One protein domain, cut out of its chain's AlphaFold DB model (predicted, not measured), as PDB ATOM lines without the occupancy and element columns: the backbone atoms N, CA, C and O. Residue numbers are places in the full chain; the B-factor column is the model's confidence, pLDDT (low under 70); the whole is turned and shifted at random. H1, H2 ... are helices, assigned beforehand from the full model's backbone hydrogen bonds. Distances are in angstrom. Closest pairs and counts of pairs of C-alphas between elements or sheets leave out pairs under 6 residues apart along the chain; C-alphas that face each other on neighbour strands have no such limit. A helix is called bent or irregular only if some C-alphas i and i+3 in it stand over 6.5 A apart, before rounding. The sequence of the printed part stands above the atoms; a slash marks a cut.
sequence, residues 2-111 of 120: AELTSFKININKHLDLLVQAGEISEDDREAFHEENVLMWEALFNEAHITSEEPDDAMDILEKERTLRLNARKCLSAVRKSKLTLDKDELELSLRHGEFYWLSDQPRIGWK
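Overview. This is residues 2 to 111 of the 120 residues of an uncharacterized protein of Paenibacillus elgii (UniProt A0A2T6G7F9). A long, kinked helix, H2, is the spine of a rod-shaped model; H3 folds back beside its later part, while H1 meets its first residues in a V. The short helix H4 crosses between the two arms of that V, about perpendicular to both H1 and H2. The printed part has 110 residues with four named helices in the order H1, H2, H3, H4 and no named strand, and its class is all helix. It is loose, with a radius of gyration of the C-alphas of 16.3 A, and spans 58 by 27 by 22 A.

Along the chain. H1, residues 2 to 21, begins at C-alpha 2 at (14.422, -64.339, 15.288) and is 28.5 A long from first to last C-alpha. H2, residues 26 to 52, is the longest helix, 36.1 A from C-alpha 26 at (40.138, -54.185, 11.145) to C-alpha 52. It has a kink of 47 degrees near residue 46 and is irregular, with C-alphas 47 and 50 7.7 A apart. H3, residues 60 to 80, is 30.6 A long. Residues 84 to 85 and 88 to 89 form a short antiparallel pairing. H4, residues 92 to 104, is 18.9 A long and ends at C-alpha 104 at (22.170, -51.875, 18.751). H4 is neither bent nor irregular, but only just: C-alphas 96 and 99 are 6.0 A apart.

Arrangement. H2 and H4 are the hubs, touching three helices each. H2 and H3 form a helical hairpin and touch, H2 with residues 40 to 51 alone; their closest C-alphas, of Ala 47 and Asn 70, are 5.2 A apart. They run opposite ways at a shallow tilt of 34.6 degrees, only just short of steep. H1 and H2, also a helical hairpin, only just touch, with 3 pairs of C-alphas within 8 A, the closest being Val 19 and Glu 26 at 6.4 A. They run opposite ways at a tilt of 37 degrees, only just steep. H4 touches H1, about perpendicular at 83 degrees, with the closest C-alphas those of Lys 8 and Gly 97, 4.1 A apart. H4 touches H2 at 78 degrees, about perpendicular, with the C-alphas of Asn 36 and Phe 99 closest at 7.6 A. H3 and H4 only just touch, with 3 pairs of C-alphas within 8 A, the closest being Arg 79 and His 96 at 6.1 A. H1 and H3 are apart. In H1 and H3 every O i to N i+4 pair is within hydrogen-bond range; in H2 21 of 23 are, and in H4 7 of 9.

Size, cuts and confidence. The C-alphas farthest apart, of Ala 21 and Ala 57, are 57.8 A apart. The printed part has no cut. The link from H1 to H2 is tight, that from H2 to H3 short, and that from H3 to H4 long, with 11 residues. The mean pLDDT of the printed part is 84.6; residues 2 to 6 and 86 to 87 are under 70.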
ATOM      1  N   ALA A   2      13.272 -63.432  15.465       54.69
ATOM      2  CA  ALA A   2      14.422 -64.339  15.288       54.69
ATOM      3  C   ALA A   2      15.257 -64.085  14.012       54.69
ATOM      4  O   ALA A   2      16.479 -64.084  14.078       54.69
ATOM      5  N   GLU A   3      14.619 -63.786  12.873       55.50
ATOM      6  CA  GLU A   3      15.338 -63.530  11.609       55.50
ATOM      7  C   GLU A   3      16.213 -62.267  11.644       55.50
ATOM      8  O   GLU A   3      17.301 -62.253  11.078       55.50
ATOM      9  N   LEU A   4      15.779 -61.224  12.362       56.75
ATOM     10  CA  LEU A   4      16.536 -59.975  12.493       56.75
ATOM     11  C   LEU A   4      17.810 -60.184  13.313       56.75
ATOM     12  O   LEU A   4      18.854 -59.645  12.966       56.75
ATOM     13  N   THR A   5      17.740 -60.994  14.372       61.19
ATOM     14  CA  THR A   5      18.916 -61.388  15.156       61.19
ATOM     15  C   THR A   5      19.890 -62.213  14.312       61.19
ATOM     16  O   THR A   5      21.095 -61.987  14.385       61.19
ATOM     17  N   SER A   6      19.384 -63.104  13.454       66.56
ATOM     18  CA  SER A   6      20.219 -63.882  12.533       66.56
ATOM     19  C   SER A   6      20.949 -62.999  11.518       66.56
ATOM     20  O   SER A   6      22.143 -63.183  11.318       66.56
ATOM     21  N   PHE A   7      20.289 -61.994  10.930       72.19
ATOM     22  CA  PHE A   7      20.941 -61.082   9.979       72.19
ATOM     23  C   PHE A   7      22.086 -60.275  10.606       72.19
ATOM     24  O   PHE A   7      23.145 -60.153   9.994       72.19
ATOM     25  N   LYS A   8      21.925 -59.799  11.849       73.25
ATOM     26  CA  LYS A   8      22.988 -59.097  12.601       73.25
ATOM     27  C   LYS A   8      24.202 -59.984  12.885       73.25
ATOM     28  O   LYS A   8      25.347 -59.547  12.787       73.25
ATOM     29  N   ILE A   9      23.945 -61.231  13.275       72.81
ATOM     30  CA  ILE A   9      25.005 -62.207  13.544       72.81
ATOM     31  C   ILE A   9      25.727 -62.558  12.240       72.81
ATOM     32  O   ILE A   9      26.945 -62.710  12.239       72.81
ATOM     33  N   ASN A  10      24.990 -62.656  11.134       80.69
ATOM     34  CA  ASN A  10      25.551 -63.017   9.838       80.69
ATOM     35  C   ASN A  10      26.490 -61.937   9.284       80.69
ATOM     36  O   ASN A  10      27.547 -62.306   8.786       80.69
ATOM     37  N   ILE A  11      26.163 -60.641   9.414       82.31
ATOM     38  CA  ILE A  11      27.066 -59.570   8.949       82.31
ATOM     39  C   ILE A  11      28.379 -59.546   9.735       82.31
ATOM     40  O   ILE A  11      29.440 -59.550   9.124       82.31
ATOM     41  N   ASN A  12      28.336 -59.639  11.068       80.62
ATOM     42  CA  ASN A  12      29.567 -59.634  11.863       80.62
ATOM     43  C   ASN A  12      30.423 -60.864  11.603       80.62
ATOM     44  O   ASN A  12      31.619 -60.727  11.405       80.62
ATOM     45  N   LYS A  13      29.814 -62.053  11.523       83.00
ATOM     46  CA  LYS A  13      30.557 -63.268  11.171       83.00
ATOM     47  C   LYS A  13      31.200 -63.164   9.794       83.00
ATOM     48  O   LYS A  13      32.295 -63.674   9.611       83.00
ATOM     49  N   HIS A  14      30.516 -62.550   8.831       84.69
ATOM     50  CA  HIS A  14      31.068 -62.351   7.499       84.69
ATOM     51  C   HIS A  14      32.276 -61.408   7.534       84.69
ATOM     52  O   HIS A  14      33.327 -61.774   7.024       84.69
ATOM     53  N   LEU A  15      32.165 -60.265   8.219       85.19
ATOM     54  CA  LEU A  15      33.280 -59.330   8.407       85.19
ATOM     55  C   LEU A  15      34.452 -59.977   9.165       85.19
ATOM     56  O   LEU A  15      35.590 -59.879   8.720       85.19
ATOM     57  N   ASP A  16      34.181 -60.712  10.247       86.38
ATOM     58  CA  ASP A  16      35.204 -61.432  11.019       86.38
ATOM     59  C   ASP A  16      35.949 -62.462  10.152       86.38
ATOM     60  O   ASP A  16      37.159 -62.634  10.296       86.38
ATOM     61  N   LEU A  17      35.244 -63.152   9.246       86.94
ATOM     62  CA  LEU A  17      35.858 -64.104   8.317       86.94
ATOM     63  C   LEU A  17      36.783 -63.408   7.318       86.94
ATOM     64  O   LEU A  17      37.872 -63.917   7.068       86.94
ATOM     65  N   LEU A  18      36.379 -62.255   6.781       85.62
ATOM     66  CA  LEU A  18      37.199 -61.478   5.846       85.62
ATOM     67  C   LEU A  18      38.463 -60.938   6.526       85.62
ATOM     68  O   LEU A  18      39.550 -61.017   5.952       85.62
ATOM     69  N   VAL A  19      38.346 -60.481   7.778       88.19
ATOM     70  CA  VAL A  19      39.503 -60.068   8.585       88.19
ATOM     71  C   VAL A  19      40.437 -61.250   8.849       88.19
ATOM     72  O   VAL A  19      41.646 -61.151   8.643       88.19
ATOM     73  N   GLN A  20      39.900 -62.401   9.267       88.44
ATOM     74  CA  GLN A  20      40.705 -63.603   9.525       88.44
ATOM     75  C   GLN A  20      41.381 -64.152   8.263       88.44
ATOM     76  O   GLN A  20      42.476 -64.709   8.353       88.44
ATOM     77  N   ALA A  21      40.745 -63.999   7.100       87.69
ATOM     78  CA  ALA A  21      41.306 -64.361   5.801       87.69
ATOM     79  C   ALA A  21      42.374 -63.366   5.310       87.69
ATOM     80  O   ALA A  21      43.121 -63.688   4.385       87.69
ATOM     81  N   GLY A  22      42.478 -62.189   5.936       86.75
ATOM     82  CA  GLY A  22      43.366 -61.108   5.513       86.75
ATOM     83  C   GLY A  22      42.900 -60.399   4.240       86.75
ATOM     84  O   GLY A  22      43.713 -59.754   3.584       86.75
ATOM     85  N   GLU A  23      41.622 -60.545   3.876       85.81
ATOM     86  CA  GLU A  23      41.015 -59.854   2.732       85.81
ATOM     87  C   GLU A  23      40.741 -58.384   3.057       85.81
ATOM     88  O   GLU A  23      40.926 -57.521   2.206       85.81
ATOM     89  N   ILE A  24      40.374 -58.099   4.310       86.62
ATOM     90  CA  ILE A  24      40.214 -56.742   4.839       86.62
ATOM     91  C   ILE A  24      40.970 -56.614   6.165       86.62
ATOM     92  O   ILE A  24      41.175 -57.602   6.876       86.62
ATOM     93  N   SER A  25      41.380 -55.404   6.524       88.94
ATOM     94  CA  SER A  25      41.899 -55.102   7.860       88.94
ATOM     95  C   SER A  25      40.772 -54.758   8.844       88.94
ATOM     96  O   SER A  25      39.633 -54.499   8.451       88.94
ATOM     97  N   GLU A  26      41.078 -54.727  10.145       87.50
ATOM     98  CA  GLU A  26      40.138 -54.185  11.145       87.50
ATOM     99  C   GLU A  26      39.839 -52.695  10.896       87.50
ATOM    100  O   GLU A  26      38.727 -52.242  11.155       87.50
ATOM    101  N   ASP A  27      40.791 -51.946  10.326       87.94
ATOM    102  CA  ASP A  27      40.575 -50.548   9.938       87.94
ATOM    103  C   ASP A  27      39.573 -50.448   8.775       87.94
ATOM    104  O   ASP A  27      38.695 -49.588   8.791       87.94
ATOM    105  N   ASP A  28      39.639 -51.362   7.799       86.06
ATOM    106  CA  ASP A  28      38.680 -51.420   6.685       86.06
ATOM    107  C   ASP A  28      37.275 -51.799   7.169       86.06
ATOM    108  O   ASP A  28      36.273 -51.270   6.680       86.06
ATOM    109  N   ARG A  29      37.189 -52.694   8.159       88.06
ATOM    110  CA  ARG A  29      35.927 -53.034   8.823       88.06
ATOM    111  C   ARG A  29      35.316 -51.809   9.499       88.06
ATOM    112  O   ARG A  29      34.123 -51.556   9.329       88.06
ATOM    113  N   GLU A  30      36.101 -51.058  10.268       89.38
ATOM    114  CA  GLU A  30      35.586 -49.859  10.933       89.38
ATOM    115  C   GLU A  30      35.210 -48.777   9.916       89.38
ATOM    116  O   GLU A  30      34.127 -48.203  10.020       89.38
ATOM    117  N   ALA A  31      36.022 -48.575   8.875       88.69
ATOM    118  CA  ALA A  31      35.712 -47.653   7.785       88.69
ATOM    119  C   ALA A  31      34.388 -48.009   7.085       88.69
ATOM    120  O   ALA A  31      33.581 -47.123   6.803       88.69
ATOM    121  N   PHE A  32      34.114 -49.300   6.869       88.94
ATOM    122  CA  PHE A  32      32.830 -49.766   6.342       88.94
ATOM    123  C   PHE A  32      31.661 -49.393   7.268       88.94
ATOM    124  O   PHE A  32      30.630 -48.894   6.807       88.94
ATOM    125  N   HIS A  33      31.807 -49.596   8.579       90.81
ATOM    126  CA  HIS A  33      30.787 -49.192   9.547       90.81
ATOM    127  C   HIS A  33      30.568 -47.670   9.543       90.81
ATOM    128  O   HIS A  33      29.421 -47.215   9.549       90.81
ATOM    129  N   GLU A  34      31.640 -46.876   9.502       90.81
ATOM    130  CA  GLU A  34      31.577 -45.412   9.443       90.81
ATOM    131  C   GLU A  34      30.889 -44.907   8.172       90.81
ATOM    132  O   GLU A  34      30.012 -44.043   8.248       90.81
ATOM    133  N   GLU A  35      31.209 -45.481   7.012       90.56
ATOM    134  CA  GLU A  35      30.562 -45.137   5.745       90.56
ATOM    135  C   GLU A  35      29.051 -45.405   5.796       90.56
ATOM    136  O   GLU A  35      28.242 -44.562   5.394       90.56
ATOM    137  N   ASN A  36      28.641 -46.532   6.380       90.38
ATOM    138  CA  ASN A  36      27.226 -46.857   6.555       90.38
ATOM    139  C   ASN A  36      26.521 -45.920   7.543       90.38
ATOM    140  O   ASN A  36      25.345 -45.600   7.345       90.38
ATOM    141  N   VAL A  37      27.215 -45.446   8.583       92.69
ATOM    142  CA  VAL A  37      26.691 -44.408   9.484       92.69
ATOM    143  C   VAL A  37      26.481 -43.098   8.725       92.69
ATOM    144  O   VAL A  37      25.400 -42.523   8.836       92.69
ATOM    145  N   LEU A  38      27.441 -42.654   7.910       92.31
ATOM    146  CA  LEU A  38      27.309 -41.437   7.094       92.31
ATOM    147  C   LEU A  38      26.162 -41.549   6.083       92.31
ATOM    148  O   LEU A  38      25.370 -40.619   5.913       92.31
ATOM    149  N   MET A  39      26.029 -42.711   5.441       91.62
ATOM    150  CA  MET A  39      24.919 -42.982   4.532       91.62
ATOM    151  C   MET A  39      23.577 -42.936   5.272       91.62
ATOM    152  O   MET A  39      22.617 -42.332   4.787       91.62
ATOM    153  N   TRP A  40      23.496 -43.549   6.456       94.38
ATOM    154  CA  TRP A  40      22.308 -43.460   7.302       94.38
ATOM    155  C   TRP A  40      22.013 -42.011   7.703       94.38
ATOM    156  O   TRP A  40      20.853 -41.619   7.637       94.38
ATOM    157  N   GLU A  41      23.016 -41.214   8.070       93.19
ATOM    158  CA  GLU A  41      22.839 -39.825   8.503       93.19
ATOM    159  C   GLU A  41      22.224 -38.968   7.392       93.19
ATOM    160  O   GLU A  41      21.251 -38.251   7.631       93.19
ATOM    161  N   ALA A  42      22.700 -39.115   6.153       93.00
ATOM    162  CA  ALA A  42      22.110 -38.441   5.000       93.00
ATOM    163  C   ALA A  42      20.623 -38.806   4.816       93.00
ATOM    164  O   ALA A  42      19.773 -37.923   4.669       93.00
ATOM    165  N   LEU A  43      20.292 -40.099   4.888       93.31
ATOM    166  CA  LEU A  43      18.916 -40.594   4.752       93.31
ATOM    167  C   LEU A  43      18.025 -40.215   5.938       93.31
ATOM    168  O   LEU A  43      16.816 -40.028   5.785       93.31
ATOM    169  N   PHE A  44      18.599 -40.155   7.134       93.56
ATOM    170  CA  PHE A  44      17.920 -39.749   8.351       93.56
ATOM    171  C   PHE A  44      17.533 -38.280   8.268       93.56
ATOM    172  O   PHE A  44      16.357 -37.967   8.453       93.56
ATOM    173  N   ASN A  45      18.481 -37.415   7.909       91.31
ATOM    174  CA  ASN A  45      18.236 -35.991   7.724       91.31
ATOM    175  C   ASN A  45      17.150 -35.775   6.667       91.31
ATOM    176  O   ASN A  45      16.150 -35.132   6.961       91.31
ATOM    177  N   GLU A  46      17.258 -36.413   5.494       92.25
ATOM    178  CA  GLU A  46      16.235 -36.331   4.440       92.25
ATOM    179  C   GLU A  46      14.846 -36.765   4.939       92.25
ATOM    180  O   GLU A  46      13.839 -36.091   4.702       92.25
ATOM    181  N   ALA A  47      14.772 -37.883   5.664       92.62
ATOM    182  CA  ALA A  47      13.512 -38.390   6.190       92.62
ATOM    183  C   ALA A  47      12.912 -37.485   7.274       92.62
ATOM    184  O   ALA A  47      11.688 -37.473   7.425       92.62
ATOM    185  N   HIS A  48      13.744 -36.755   8.017       91.50
ATOM    186  CA  HIS A  48      13.363 -35.952   9.177       91.50
ATOM    187  C   HIS A  48      13.358 -34.436   8.945       91.50
ATOM    188  O   HIS A  48      13.084 -33.714   9.898       91.50
ATOM    189  N   ILE A  49      13.500 -33.948   7.706       88.38
ATOM    190  CA  ILE A  49      13.359 -32.513   7.367       88.38
ATOM    191  C   ILE A  49      12.101 -31.896   8.007       88.38
ATOM    192  O   ILE A  49      12.153 -30.847   8.633       88.38
ATOM    193  N   THR A  50      10.955 -32.581   7.925       84.69
ATOM    194  CA  THR A  50       9.686 -32.079   8.495       84.69
ATOM    195  C   THR A  50       9.529 -32.325   9.999       84.69
ATOM    196  O   THR A  50       8.502 -31.989  10.583       84.69
ATOM    197  N   SER A  51      10.498 -32.993  10.625       85.06
ATOM    198  CA  SER A  51      10.568 -33.202  12.074       85.06
ATOM    199  C   SER A  51      11.349 -32.097  12.783       85.06
ATOM    200  O   SER A  51      11.069 -31.857  13.953       85.06
ATOM    201  N   GLU A  52      12.284 -31.440  12.090       79.94
ATOM    202  CA  GLU A  52      13.061 -30.306  12.616       79.94
ATOM    203  C   GLU A  52      12.218 -29.032  12.722       79.94
ATOM    204  O   GLU A  52      12.275 -28.333  13.732       79.94
ATOM    205  N   GLU A  53      11.378 -28.778  11.716       78.25
ATOM    206  CA  GLU A  53      10.468 -27.630  11.661       78.25
ATOM    207  C   GLU A  53       9.010 -28.115  11.594       78.25
ATOM    208  O   GLU A  53       8.383 -28.104  10.530       78.25
ATOM    209  N   PRO A  54       8.450 -28.622  12.706       72.88
ATOM    210  CA  PRO A  54       7.060 -29.043  12.722       72.88
ATOM    211  C   PRO A  54       6.145 -27.823  12.572       72.88
ATOM    212  O   PRO A  54       6.335 -26.816  13.245       72.88
ATOM    213  N   ASP A  55       5.110 -27.940  11.740       76.69
ATOM    214  CA  ASP A  55       4.072 -26.913  11.624       76.69
ATOM    215  C   ASP A  55       3.425 -26.663  13.001       76.69
ATOM    216  O   ASP A  55       2.926 -27.588  13.655       76.69
ATOM    217  N   ASP A  56       3.458 -25.416  13.466       75.81
ATOM    218  CA  ASP A  56       2.892 -25.011  14.753       75.81
ATOM    219  C   ASP A  56       1.366 -25.150  14.796       75.81
ATOM    220  O   ASP A  56       0.799 -25.293  15.882       75.81
ATOM    221  N   ALA A  57       0.700 -25.180  13.637       81.19
ATOM    222  CA  ALA A  57      -0.730 -25.454  13.532       81.19
ATOM    223  C   ALA A  57      -1.080 -26.939  13.745       81.19
ATOM    224  O   ALA A  57      -2.245 -27.271  13.967       81.19
ATOM    225  N   MET A  58      -0.087 -27.830  13.681       83.56
ATOM    226  CA  MET A  58      -0.267 -29.271  13.800       83.56
ATOM    227  C   MET A  58      -0.482 -29.668  15.268       83.56
ATOM    228  O   MET A  58       0.292 -29.291  16.158       83.56
ATOM    229  N   ASP A  59      -1.523 -30.456  15.539       88.19
ATOM    230  CA  ASP A  59      -1.783 -30.939  16.894       88.19
ATOM    231  C   ASP A  59      -0.746 -31.993  17.344       88.19
ATOM    232  O   ASP A  59       0.059 -32.505  16.562       88.19
ATOM    233  N   ILE A  60      -0.737 -32.315  18.642       85.75
ATOM    234  CA  ILE A  60       0.232 -33.256  19.236       85.75
ATOM    235  C   ILE A  60       0.163 -34.639  18.567       85.75
ATOM    236  O   ILE A  60       1.186 -35.299  18.372       85.75
ATOM    237  N   LEU A  61      -1.038 -35.087  18.208       87.69
ATOM    238  CA  LEU A  61      -1.285 -36.423  17.675       87.69
ATOM    239  C   LEU A  61      -0.794 -36.517  16.225       87.69
ATOM    240  O   LEU A  61      -0.200 -37.522  15.816       87.69
ATOM    241  N   GLU A  62      -0.978 -35.448  15.462       86.38
ATOM    242  CA  GLU A  62      -0.486 -35.307  14.100       86.38
ATOM    243  C   GLU A  62       1.044 -35.136  14.065       86.38
ATOM    244  O   GLU A  62       1.709 -35.825  13.283       86.38
ATOM    245  N   LYS A  63       1.629 -34.377  15.005       84.69
ATOM    246  CA  LYS A  63       3.088 -34.313  15.229       84.69
ATOM    247  C   LYS A  63       3.682 -35.700  15.473       84.69
ATOM    248  O   LYS A  63       4.605 -36.119  14.769       84.69
ATOM    249  N   GLU A  64       3.121 -36.472  16.407       86.44
ATOM    250  CA  GLU A  64       3.572 -37.846  16.663       86.44
ATOM    251  C   GLU A  64       3.458 -38.750  15.432       86.44
ATOM    252  O   GLU A  64       4.335 -39.584  15.169       86.44
ATOM    253  N   ARG A  65       2.367 -38.618  14.672       88.56
ATOM    254  CA  ARG A  65       2.150 -39.407  13.458       88.56
ATOM    255  C   ARG A  65       3.215 -39.100  12.407       88.56
ATOM    256  O   ARG A  65       3.738 -40.042  11.806       88.56
ATOM    257  N   THR A  66       3.559 -37.829  12.227       87.50
ATOM    258  CA  THR A  66       4.613 -37.375  11.313       87.50
ATOM    259  C   THR A  66       5.974 -37.930  11.721       87.50
ATOM    260  O   THR A  66       6.643 -38.553  10.895       87.50
ATOM    261  N   LEU A  67       6.340 -37.852  13.005       88.56
ATOM    262  CA  LEU A  67       7.589 -38.436  13.517       88.56
ATOM    263  C   LEU A  67       7.681 -39.945  13.247       88.56
ATOM    264  O   LEU A  67       8.708 -40.443  12.777       88.56
ATOM    265  N   ARG A  68       6.599 -40.695  13.497       90.12
ATOM    266  CA  ARG A  68       6.547 -42.144  13.217       90.12
ATOM    267  C   ARG A  68       6.631 -42.444  11.723       90.12
ATOM    268  O   ARG A  68       7.233 -43.447  11.337       90.12
ATOM    269  N   LEU A  69       6.005 -41.623  10.884       91.94
ATOM    270  CA  LEU A  69       6.055 -41.785   9.435       91.94
ATOM    271  C   LEU A  69       7.477 -41.560   8.912       91.94
ATOM    272  O   LEU A  69       7.969 -42.382   8.141       91.94
ATOM    273  N   ASN A  70       8.139 -40.504   9.371       91.94
ATOM    274  CA  ASN A  70       9.507 -40.165   8.992       91.94
ATOM    275  C   ASN A  70      10.498 -41.252   9.423       91.94
ATOM    276  O   ASN A  70      11.265 -41.740   8.595       91.94
ATOM    277  N   ALA A  71      10.354 -41.784  10.639       92.06
ATOM    278  CA  ALA A  71      11.137 -42.933  11.093       92.06
ATOM    279  C   ALA A  71      10.996 -44.159  10.170       92.06
ATOM    280  O   ALA A  71      11.968 -44.839   9.831       92.06
ATOM    281  N   ARG A  72       9.769 -44.448   9.710       91.69
ATOM    282  CA  ARG A  72       9.511 -45.542   8.757       91.69
ATOM    283  C   ARG A  72      10.090 -45.256   7.373       91.69
ATOM    284  O   ARG A  72      10.519 -46.202   6.713       91.69
ATOM    285  N   LYS A  73      10.092 -43.995   6.930       92.81
ATOM    286  CA  LYS A  73      10.724 -43.580   5.669       92.81
ATOM    287  C   LYS A  73      12.232 -43.796   5.729       92.81
ATOM    288  O   LYS A  73      12.744 -44.472   4.843       92.81
ATOM    289  N   CYS A  74      12.891 -43.340   6.797       92.25
ATOM    290  CA  CYS A  74      14.319 -43.565   7.034       92.25
ATOM    291  C   CYS A  74      14.654 -45.067   6.972       92.25
ATOM    292  O   CYS A  74      15.445 -45.498   6.134       92.25
ATOM    293  N   LEU A  75      13.945 -45.900   7.747       90.50
ATOM    294  CA  LEU A  75      14.131 -47.358   7.719       90.50
ATOM    295  C   LEU A  75      13.915 -47.955   6.321       90.50
ATOM    296  O   LEU A  75      14.639 -48.859   5.899       90.50
ATOM    297  N   SER A  76      12.903 -47.484   5.592       90.38
ATOM    298  CA  SER A  76      12.643 -47.976   4.241       90.38
ATOM    299  C   SER A  76      13.724 -47.560   3.247       90.38
ATOM    300  O   SER A  76      13.981 -48.334   2.326       90.38
ATOM    301  N   ALA A  77      14.294 -46.363   3.379       90.50
ATOM    302  CA  ALA A  77      15.357 -45.868   2.511       90.50
ATOM    303  C   ALA A  77      16.647 -46.664   2.734       90.50
ATOM    304  O   ALA A  77      17.223 -47.207   1.791       90.50
ATOM    305  N   VAL A  78      17.007 -46.874   3.998       89.56
ATOM    306  CA  VAL A  78      18.153 -47.694   4.392       89.56
ATOM    307  C   VAL A  78      18.042 -49.118   3.839       89.56
ATOM    308  O   VAL A  78      18.961 -49.612   3.194       89.56
ATOM    309  N   ARG A  79      16.873 -49.765   3.956       84.81
ATOM    310  CA  ARG A  79      16.653 -51.122   3.409       84.81
ATOM    311  C   ARG A  79      16.789 -51.229   1.886       84.81
ATOM    312  O   ARG A  79      16.984 -52.338   1.387       84.81
ATOM    313  N   LYS A  80      16.628 -50.123   1.157       87.06
ATOM    314  CA  LYS A  80      16.795 -50.058  -0.305       87.06
ATOM    315  C   LYS A  80      18.236 -49.745  -0.712       87.06
ATOM    316  O   LYS A  80      18.590 -49.958  -1.868       87.06
ATOM    317  N   SER A  81      19.054 -49.267   0.220       84.06
ATOM    318  CA  SER A  81      20.408 -48.791  -0.048       84.06
ATOM    319  C   SER A  81      21.372 -49.947  -0.252       84.06
ATOM    320  O   SER A  81      21.314 -50.944   0.476       84.06
ATOM    321  N   LYS A  82      22.199 -49.847  -1.294       81.44
ATOM    322  CA  LYS A  82      23.227 -50.832  -1.642       81.44
ATOM    323  C   LYS A  82      24.448 -50.635  -0.765       81.44
ATOM    324  O   LYS A  82      24.896 -49.508  -0.642       81.44
ATOM    325  N   LEU A  83      24.935 -51.725  -0.172       81.62
ATOM    326  CA  LEU A  83      26.207 -51.720   0.539       81.62
ATOM    327  C   LEU A  83      27.207 -52.516  -0.274       81.62
ATOM    328  O   LEU A  83      26.890 -53.613  -0.745       81.62
ATOM    329  N   THR A  84      28.389 -51.947  -0.419       79.00
ATOM    330  CA  THR A  84      29.517 -52.557  -1.109       79.00
ATOM    331  C   THR A  84      30.677 -52.663  -0.140       79.00
ATOM    332  O   THR A  84      30.938 -51.710   0.587       79.00
ATOM    333  N   LEU A  85      31.367 -53.797  -0.143       79.50
ATOM    334  CA  LEU A  85      32.581 -54.026   0.635       79.50
ATOM    335  C   LEU A  85      33.660 -54.533  -0.323       79.50
ATOM    336  O   LEU A  85      33.410 -55.481  -1.058       79.50
ATOM    337  N   ASP A  86      34.800 -53.841  -0.379       67.81
ATOM    338  CA  ASP A  86      35.922 -54.110  -1.298       67.81
ATOM    339  C   ASP A  86      35.507 -54.519  -2.733       67.81
ATOM    340  O   ASP A  86      36.067 -55.420  -3.352       67.81
ATOM    341  N   LYS A  87      34.518 -53.794  -3.287       68.62
ATOM    342  CA  LYS A  87      33.925 -53.927  -4.643       68.62
ATOM    343  C   LYS A  87      32.835 -54.987  -4.813       68.62
ATOM    344  O   LYS A  87      32.169 -54.959  -5.851       68.62
ATOM    345  N   ASP A  88      32.573 -55.819  -3.814       76.56
ATOM    346  CA  ASP A  88      31.462 -56.771  -3.839       76.56
ATOM    347  C   ASP A  88      30.190 -56.165  -3.223       76.56
ATOM    348  O   ASP A  88      30.206 -55.563  -2.148       76.56
ATOM    349  N   GLU A  89      29.052 -56.298  -3.918       77.94
ATOM    350  CA  GLU A  89      27.747 -55.899  -3.375       77.94
ATOM    351  C   GLU A  89      27.291 -56.953  -2.362       77.94
ATOM    352  O   GLU A  89      27.091 -58.119  -2.706       77.94
ATOM    353  N   LEU A  90      27.081 -56.536  -1.113       81.69
ATOM    354  CA  LEU A  90      26.620 -57.438  -0.066       81.69
ATOM    355  C   LEU A  90      25.215 -57.971  -0.376       81.69
ATOM    356  O   LEU A  90      24.345 -57.266  -0.903       81.69
ATOM    357  N   GLU A  91      24.951 -59.214   0.024       80.50
ATOM    358  CA  GLU A  91      23.610 -59.786  -0.069       80.50
ATOM    359  C   GLU A  91      22.602 -58.999   0.783       80.50
ATOM    360  O   GLU A  91      22.930 -58.402   1.813       80.50
ATOM    361  N   LEU A  92      21.327 -59.028   0.383       74.50
ATOM    362  CA  LEU A  92      20.251 -58.279   1.045       74.50
ATOM    363  C   LEU A  92      20.162 -58.568   2.559       74.50
ATOM    364  O   LEU A  92      19.896 -57.665   3.353       74.50
ATOM    365  N   SER A  93      20.400 -59.821   2.951       75.69
ATOM    366  CA  SER A  93      20.390 -60.291   4.341       75.69
ATOM    367  C   SER A  93      21.476 -59.612   5.186       75.69
ATOM    368  O   SER A  93      21.193 -59.124   6.281       75.69
ATOM    369  N   LEU A  94      22.696 -59.525   4.653       78.25
ATOM    370  CA  LEU A  94      23.858 -58.897   5.284       78.25
ATOM    371  C   LEU A  94      23.676 -57.380   5.375       78.25
ATOM    372  O   LEU A  94      23.849 -56.791   6.440       78.25
ATOM    373  N   ARG A  95      23.195 -56.770   4.287       79.81
ATOM    374  CA  ARG A  95      22.895 -55.332   4.212       79.81
ATOM    375  C   ARG A  95      21.901 -54.881   5.261       79.81
ATOM    376  O   ARG A  95      22.063 -53.834   5.874       79.81
ATOM    377  N   HIS A  96      20.838 -55.656   5.457       80.75
ATOM    378  CA  HIS A  96      19.856 -55.341   6.489       80.75
ATOM    379  C   HIS A  96      20.445 -55.546   7.882       80.75
ATOM    380  O   HIS A  96      20.148 -54.750   8.767       80.75
ATOM    381  N   GLY A  97      21.285 -56.567   8.069       83.81
ATOM    382  CA  GLY A  97      21.973 -56.849   9.328       83.81
ATOM    383  C   GLY A  97      22.812 -55.682   9.845       83.81
ATOM    384  O   GLY A  97      22.740 -55.387  11.037       83.81
ATOM    385  N   GLU A  98      23.525 -54.995   8.953       88.00
ATOM    386  CA  GLU A  98      24.445 -53.902   9.287       88.00
ATOM    387  C   GLU A  98      23.766 -52.765  10.061       88.00
ATOM    388  O   GLU A  98      24.112 -52.468  11.202       88.00
ATOM    389  N   PHE A  99      22.701 -52.184   9.510       88.31
ATOM    390  CA  PHE A  99      22.014 -51.067  10.162       88.31
ATOM    391  C   PHE A  99      21.336 -51.458  11.476       88.31
ATOM    392  O   PHE A  99      21.235 -50.652  12.400       88.31
ATOM    393  N   TYR A 100      20.872 -52.703  11.607       87.19
ATOM    394  CA  TYR A 100      20.354 -53.152  12.896       87.19
ATOM    395  C   TYR A 100      21.449 -53.425  13.920       87.19
ATOM    396  O   TYR A 100      21.145 -53.396  15.112       87.19
ATOM    397  N   TRP A 101      22.667 -53.739  13.483       88.12
ATOM    398  CA  TRP A 101      23.819 -53.851  14.366       88.12
ATOM    399  C   TRP A 101      24.272 -52.464  14.832       88.12
ATOM    400  O   TRP A 101      24.364 -52.239  16.036       88.12
ATOM    401  N   LEU A 102      24.404 -51.499  13.916       88.94
ATOM    402  CA  LEU A 102      24.713 -50.101  14.247       88.94
ATOM    403  C   LEU A 102      23.687 -49.498  15.220       88.94
ATOM    404  O   LEU A 102      24.047 -48.782  16.154       88.94
ATOM    405  N   SER A 103      22.403 -49.822  15.036       87.94
ATOM    406  CA  SER A 103      21.327 -49.373  15.930       87.94
ATOM    407  C   SER A 103      21.384 -50.019  17.319       87.94
ATOM    408  O   SER A 103      20.869 -49.421  18.262       87.94
ATOM    409  N   ASP A 104      21.958 -51.219  17.452       86.19
ATOM    410  CA  ASP A 104      22.170 -51.875  18.751       86.19
ATOM    411  C   ASP A 104      23.422 -51.335  19.467       86.19
ATOM    412  O   ASP A 104      23.492 -51.434  20.689       86.19
ATOM    413  N   GLN A 105      24.387 -50.770  18.723       84.88
ATOM    414  CA  GLN A 105      25.621 -50.140  19.230       84.88
ATOM    415  C   GLN A 105      25.459 -48.641  19.552       84.88
ATOM    416  O   GLN A 105      26.428 -47.888  19.552       84.88
ATOM    417  N   PRO A 106      24.244 -48.204  19.908       85.94
ATOM    418  CA  PRO A 106      23.758 -46.817  19.781       85.94
ATOM    419  C   PRO A 106      24.469 -45.881  18.776       85.94
ATOM    420  O   PRO A 106      24.574 -44.683  19.033       85.94
ATOM    421  N   ARG A 107      24.937 -46.378  17.620       88.25
ATOM    422  CA  ARG A 107      25.604 -45.540  16.604       88.25
ATOM    423  C   ARG A 107      24.597 -44.795  15.738       88.25
ATOM    424  O   ARG A 107      24.886 -43.703  15.262       88.25
ATOM    425  N   ILE A 108      23.414 -45.381  15.555       91.56
ATOM    426  CA  ILE A 108      22.314 -44.813  14.774       91.56
ATOM    427  C   ILE A 108      20.969 -45.010  15.479       91.56
ATOM    428  O   ILE A 108      20.826 -45.856  16.364       91.56
ATOM    429  N   GLY A 109      19.944 -44.299  15.013       90.94
ATOM    430  CA  GLY A 109      18.568 -44.515  15.448       90.94
ATOM    431  C   GLY A 109      17.536 -44.206  14.372       90.94
ATOM    432  O   GLY A 109      17.834 -43.722  13.290       90.94
ATOM    433  N   TRP A 110      16.280 -44.543  14.650       91.50
ATOM    434  CA  TRP A 110      15.206 -44.411  13.655       91.50
ATOM    435  C   TRP A 110      14.265 -43.252  13.938       91.50
ATOM    436  O   TRP A 110      13.573 -42.804  13.039       91.50
ATOM    437  N   LYS A 111      14.174 -42.815  15.193       89.69
ATOM    438  CA  LYS A 111      13.328 -41.687  15.585       89.69
ATOM    439  C   LYS A 111      14.159 -40.419  15.638       89.69
ATOM    440  O   LYS A 111      15.337 -40.510  15.935       89.69
TER     441      LYS A 111